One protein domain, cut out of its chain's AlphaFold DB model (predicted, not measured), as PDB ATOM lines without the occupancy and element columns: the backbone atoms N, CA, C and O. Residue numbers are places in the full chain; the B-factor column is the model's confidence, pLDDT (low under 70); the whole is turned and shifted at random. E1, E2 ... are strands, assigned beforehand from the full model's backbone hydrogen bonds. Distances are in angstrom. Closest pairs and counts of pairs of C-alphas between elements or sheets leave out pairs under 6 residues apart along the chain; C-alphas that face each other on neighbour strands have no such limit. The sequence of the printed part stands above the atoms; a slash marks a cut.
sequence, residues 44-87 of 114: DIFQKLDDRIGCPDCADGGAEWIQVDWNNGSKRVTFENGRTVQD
ATOM      1  N   ASP A  44     -26.922   0.129   3.492       91.19
ATOM      2  CA  ASP A  44     -25.925  -0.567   2.665       91.19
ATOM      3  C   ASP A  44     -24.595  -0.748   3.402       91.19
ATOM      4  O   ASP A  44     -23.915  -1.760   3.227       91.19
ATOM      5  N   ILE A  45     -24.215   0.236   4.223       91.44
ATOM      6  CA  ILE A  45     -23.045   0.151   5.103       91.44
ATOM      7  C   ILE A  45     -23.354  -0.793   6.263       91.44
ATOM      8  O   ILE A  45     -22.609  -1.742   6.499       91.44
ATOM      9  N   PHE A  46     -24.486  -0.590   6.941       92.75
ATOM     10  CA  PHE A  46     -24.869  -1.364   8.120       92.75
ATOM     11  C   PHE A  46     -24.928  -2.871   7.832       92.75
ATOM     12  O   PHE A  46     -24.436  -3.688   8.609       92.75
ATOM     13  N   GLN A  47     -25.459  -3.255   6.669       92.50
ATOM     14  CA  GLN A  47     -25.523  -4.648   6.222       92.50
ATOM     15  C   GLN A  47     -24.156  -5.280   5.950       92.50
ATOM     16  O   GLN A  47     -24.045  -6.499   6.059       92.50
ATOM     17  N   LYS A  48     -23.114  -4.498   5.665       94.25
ATOM     18  CA  LYS A  48     -21.761  -5.010   5.387       94.25
ATOM     19  C   LYS A  48     -20.882  -5.140   6.626       94.25
ATOM     20  O   LYS A  48     -19.856  -5.803   6.548       94.25
ATOM     21  N   LEU A  49     -21.268  -4.520   7.738       94.00
ATOM     22  CA  LEU A  49     -20.522  -4.611   8.991       94.00
ATOM     23  C   LEU A  49     -20.521  -6.034   9.547       94.00
ATOM     24  O   LEU A  49     -21.483  -6.778   9.359       94.00
ATOM     25  N   ASP A  50     -19.483  -6.391  10.290       94.62
ATOM     26  CA  ASP A  50     -19.507  -7.614  11.086       94.62
ATOM     27  C   ASP A  50     -20.536  -7.492  12.219       94.62
ATOM     28  O   ASP A  50     -20.731  -6.420  12.798       94.62
ATOM     29  N   ASP A  51     -21.169  -8.605  12.585       94.62
ATOM     30  CA  ASP A  51     -22.140  -8.636  13.690       94.62
ATOM     31  C   ASP A  51     -21.480  -8.317  15.048       94.62
ATOM     32  O   ASP A  51     -22.144  -7.880  15.995       94.62
ATOM     33  N   ARG A  52     -20.157  -8.511  15.145       94.56
ATOM     34  CA  ARG A  52     -19.327  -8.206  16.314       94.56
ATOM     35  C   ARG A  52     -18.084  -7.428  15.888       94.56
ATOM     36  O   ARG A  52     -17.250  -7.957  15.163       94.56
ATOM     37  N   ILE A  53     -17.923  -6.217  16.418       92.56
ATOM     38  CA  ILE A  53     -16.784  -5.335  16.135       92.56
ATOM     39  C   ILE A  53     -15.955  -5.142  17.407       92.56
ATOM     40  O   ILE A  53     -16.470  -4.714  18.442       92.56
ATOM     41  N   GLY A  54     -14.657  -5.438  17.324       87.62
ATOM     42  CA  GLY A  54     -13.735  -5.372  18.462       87.62
ATOM     43  C   GLY A  54     -13.927  -6.519  19.462       87.62
ATOM     44  O   GLY A  54     -14.376  -7.606  19.095       87.62
ATOM     45  N   CYS A  55     -13.588  -6.284  20.735       85.12
ATOM     46  CA  CYS A  55     -13.847  -7.231  21.825       85.12
ATOM     47  C   CYS A  55     -14.898  -6.664  22.797       85.12
ATOM     48  O   CYS A  55     -14.544  -6.235  23.898       85.12
ATOM     49  N   PRO A  56     -16.193  -6.644  22.412       80.12
ATOM     50  CA  PRO A  56     -17.253  -6.305  23.348       80.12
ATOM     51  C   PRO A  56     -17.153  -7.229  24.560       80.12
ATOM     52  O   PRO A  56     -17.022  -8.445  24.389       80.12
ATOM     53  N   ASP A  57     -17.174  -6.619  25.745       77.12
ATOM     54  CA  ASP A  57     -17.127  -7.287  27.050       77.12
ATOM     55  C   ASP A  57     -15.812  -8.023  27.413       77.12
ATOM     56  O   ASP A  57     -15.789  -8.857  28.309       77.12
ATOM     57  N   CYS A  58     -14.682  -7.719  26.754       79.81
ATOM     58  CA  CYS A  58     -13.378  -8.352  27.056       79.81
ATOM     59  C   CYS A  58     -12.796  -8.006  28.436       79.81
ATOM     60  O   CYS A  58     -12.075  -8.805  29.027       79.81
ATOM     61  N   ALA A  59     -12.988  -6.759  28.868       78.06
ATOM     62  CA  ALA A  59     -12.282  -6.142  29.993       78.06
ATOM     63  C   ALA A  59     -13.271  -5.491  30.970       78.06
ATOM     64  O   ALA A  59     -13.051  -4.365  31.411       78.06
ATOM     65  N   ASP A  60     -14.415  -6.147  31.191       77.12
ATOM     66  CA  ASP A  60     -15.538  -5.642  31.997       77.12
ATOM     67  C   ASP A  60     -16.074  -4.268  31.539       77.12
ATOM     68  O   ASP A  60     -16.806  -3.586  32.254       77.12
ATOM     69  N   GLY A  61     -15.719  -3.845  30.320       80.44
ATOM     70  CA  GLY A  61     -16.170  -2.587  29.729       80.44
ATOM     71  C   GLY A  61     -17.624  -2.636  29.265       80.44
ATOM     72  O   GLY A  61     -18.208  -1.594  28.978       80.44
ATOM     73  N   GLY A  62     -18.221  -3.827  29.190       88.12
ATOM     74  CA  GLY A  62     -19.543  -4.042  28.625       88.12
ATOM     75  C   GLY A  62     -19.580  -3.904  27.100       88.12
ATOM     76  O   GLY A  62     -18.569  -3.717  26.413       88.12
ATOM     77  N   ALA A  63     -20.791  -3.994  26.559       92.31
ATOM     78  CA  ALA A  63     -21.060  -3.896  25.131       92.31
ATOM     79  C   ALA A  63     -22.232  -2.950  24.860       92.31
ATOM     80  O   ALA A  63     -23.154  -2.818  25.667       92.31
ATOM     81  N   GLU A  64     -22.206  -2.306  23.701       93.75
ATOM     82  CA  GLU A  64     -23.368  -1.660  23.103       93.75
ATOM     83  C   GLU A  64     -23.742  -2.394  21.818       93.75
ATOM     84  O   GLU A  64     -22.913  -3.038  21.175       93.75
ATOM     85  N   TRP A  65     -25.014  -2.326  21.447       94.88
ATOM     86  CA  TRP A  65     -25.479  -2.870  20.185       94.88
ATOM     87  C   TRP A  65     -26.535  -1.963  19.572       94.88
ATOM     88  O   TRP A  65     -27.295  -1.295  20.272       94.88
ATOM     89  N   ILE A  66     -26.569  -1.958  18.243       94.62
ATOM     90  CA  ILE A  66     -27.628  -1.339  17.451       94.62
ATOM     91  C   ILE A  66     -28.294  -2.457  16.668       94.62
ATOM     92  O   ILE A  66     -27.613  -3.247  16.016       94.62
ATOM     93  N   GLN A  67     -29.620  -2.527  16.747       95.12
ATOM     94  CA  GLN A  67     -30.426  -3.386  15.893       95.12
ATOM     95  C   GLN A  67     -31.304  -2.512  15.010       95.12
ATOM     96  O   GLN A  67     -31.944  -1.583  15.500       95.12
ATOM     97  N   VAL A  68     -31.315  -2.817  13.717       92.94
ATOM     98  CA  VAL A  68     -32.198  -2.181  12.743       92.94
ATOM     99  C   VAL A  68     -33.071  -3.263  12.137       92.94
ATOM    100  O   VAL A  68     -32.560  -4.257  11.622       92.94
ATOM    101  N   ASP A  69     -34.381  -3.051  12.199       92.25
ATOM    102  CA  ASP A  69     -35.397  -3.909  11.601       92.25
ATOM    103  C   ASP A  69     -36.019  -3.177  10.399       92.25
ATOM    104  O   ASP A  69     -36.373  -2.000  10.486       92.25
ATOM    105  N   TRP A  70     -36.145  -3.859   9.262       90.31
ATOM    106  CA  TRP A  70     -36.799  -3.358   8.050       90.31
ATOM    107  C   TRP A  70     -37.688  -4.448   7.446       90.31
ATOM    108  O   TRP A  70     -37.658  -5.600   7.872       90.31
ATOM    109  N   ASN A  71     -38.483  -4.105   6.426       87.62
ATOM    110  CA  ASN A  71     -39.543  -4.980   5.897       87.62
ATOM    111  C   ASN A  71     -39.111  -6.429   5.607       87.62
ATOM    112  O   ASN A  71     -39.912  -7.344   5.766       87.62
ATOM    113  N   ASN A  72     -37.859  -6.635   5.184       87.75
ATOM    114  CA  ASN A  72     -37.358  -7.926   4.712       87.75
ATOM    115  C   ASN A  72     -36.165  -8.446   5.528       87.75
ATOM    116  O   ASN A  72     -35.445  -9.323   5.052       87.75
ATOM    117  N   GLY A  73     -35.895  -7.895   6.714       89.62
ATOM    118  CA  GLY A  73     -34.741  -8.333   7.488       89.62
ATOM    119  C   GLY A  73     -34.507  -7.562   8.774       89.62
ATOM    120  O   GLY A  73     -35.112  -6.529   9.042       89.62
ATOM    121  N   SER A  74     -33.586  -8.096   9.558       95.12
ATOM    122  CA  SER A  74     -33.068  -7.478  10.765       95.12
ATOM    123  C   SER A  74     -31.565  -7.668  10.779       95.12
ATOM    124  O   SER A  74     -31.065  -8.706  10.333       95.12
ATOM    125  N   LYS A  75     -30.839  -6.685  11.299       95.19
ATOM    126  CA  LYS A  75     -29.421  -6.842  11.597       95.19
ATOM    127  C   LYS A  75     -29.086  -6.204  12.930       95.19
ATOM    128  O   LYS A  75     -29.559  -5.111  13.234       95.19
ATOM    129  N   ARG A  76     -28.232  -6.884  13.694       96.50
ATOM    130  CA  ARG A  76     -27.660  -6.392  14.945       96.50
ATOM    131  C   ARG A  76     -26.145  -6.315  14.822       96.50
ATOM    132  O   ARG A  76     -25.512  -7.302  14.473       96.50
ATOM    133  N   VAL A  77     -25.585  -5.165  15.175       95.50
ATOM    134  CA  VAL A  77     -24.137  -4.950  15.280       95.50
ATOM    135  C   VAL A  77     -23.805  -4.679  16.741       95.50
ATOM    136  O   VAL A  77     -24.374  -3.766  17.340       95.50
ATOM    137  N   THR A  78     -22.906  -5.479  17.315       95.62
ATOM    138  CA  THR A  78     -22.452  -5.377  18.710       95.62
ATOM    139  C   THR A  78     -21.011  -4.883  18.759       95.62
ATOM    140  O   THR A  78     -20.143  -5.421  18.072       95.62
ATOM    141  N   PHE A  79     -20.739  -3.880  19.584       94.69
ATOM    142  CA  PHE A  79     -19.440  -3.220  19.701       94.69
ATOM    143  C   PHE A  79     -19.127  -2.855  21.159       94.69
ATOM    144  O   PHE A  79     -19.972  -2.955  22.047       94.69
ATOM    145  N   GLU A  80     -17.878  -2.485  21.429       92.75
ATOM    146  CA  GLU A  80     -17.416  -2.097  22.768       92.75
ATOM    147  C   GLU A  80     -18.169  -0.863  23.292       92.75
ATOM    148  O   GLU A  80     -18.387   0.110  22.562       92.75
ATOM    149  N   ASN A  81     -18.561  -0.886  24.569       91.00
ATOM    150  CA  ASN A  81     -19.251   0.243  25.189       91.00
ATOM    151  C   ASN A  81     -18.426   1.537  25.087       91.00
ATOM    152  O   ASN A  81     -17.205   1.538  25.221       91.00
ATOM    153  N   GLY A  82     -19.094   2.661  24.824       89.19
ATOM    154  CA  GLY A  82     -18.445   3.972  24.732       89.19
ATOM    155  C   GLY A  82     -17.665   4.214  23.435       89.19
ATOM    156  O   GLY A  82     -17.488   5.372  23.051       89.19
ATOM    157  N   ARG A  83     -17.284   3.170  22.688       91.00
ATOM    158  CA  ARG A  83     -16.627   3.295  21.377       91.00
ATOM    159  C   ARG A  83     -17.618   3.636  20.271       91.00
ATOM    160  O   ARG A  83     -18.821   3.433  20.413       91.00
ATOM    161  N   THR A  84     -17.112   4.191  19.180       92.62
ATOM    162  CA  THR A  84     -17.865   4.339  17.933       92.62
ATOM    163  C   THR A  84     -17.405   3.295  16.927       92.62
ATOM    164  O   THR A  84     -16.324   2.719  17.057       92.62
ATOM    165  N   VAL A  85     -18.247   3.048  15.931       92.31
ATOM    166  CA  VAL A  85     -17.940   2.204  14.780       92.31
ATOM    167  C   VAL A  85     -17.758   3.128  13.586       92.31
ATOM    168  O   VAL A  85     -18.553   4.055  13.423       92.31
ATOM    169  N   GLN A  86     -16.719   2.867  12.792       90.94
ATOM    170  CA  GLN A  86     -16.469   3.607  11.563       90.94
ATOM    171  C   GLN A  86     -17.714   3.592  10.670       90.94
ATOM    172  O   GLN A  86     -18.363   2.556  10.535       90.94
ATOM    173  N   ASP A  87     -18.047   4.745  10.097       88.31
ATOM    174  CA  ASP A  87     -19.205   4.975   9.225       88.31
ATOM    175  C   ASP A  87     -20.576   4.956   9.939       88.31
ATOM    176  O   ASP A  87     -21.605   5.189   9.300       88.31
TER     177      ASP A  87
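Overview. This is residues 44 to 87 of the 114 residues of the protein "Hypothetical protein" of Adineta steineri (UniProt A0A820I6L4). There is little regular structure here: one long hairpin, E1 and E2, makes most of the length of a rod. The unnamed lead-in runs beside E2, loops round at one end of the hairpin and enters E1, while the tail after E2 folds back. The printed part has 44 residues, no named helix and two antiparallel strands in the order E1, E2; its class is all strand, with under half of the residues in named elements. It is only just compact, close to loose, with a radius of gyration of the C-alphas of 11.2 A and spans of 36 by 16 by 14 A.

Arrangement. Look first at the hairpin of E1, residues 63 to 70, and E2, residues 73 to 80, antiparallel at 165 degrees and joined by a tight link. N 64 and O 79 are within hydrogen-bond range at 2.9 A, as are N 77 and O 66 at 2.9 A. Residues 52 to 53 pair parallel with residues 78 to 79 of E2.

Along the chain. Find C-alpha 63 at (-21.060, -3.896, 25.131); E1 runs 23.2 A from there. E2 runs 23.9 A to C-alpha 80 at (-17.416, -2.097, 22.768).

Size, cuts and confidence. The C-alphas farthest apart, Ala 59 and Asn 71, are 36.4 A apart. The printed part has no cut, and no printed residue is under 70 in pLDDT.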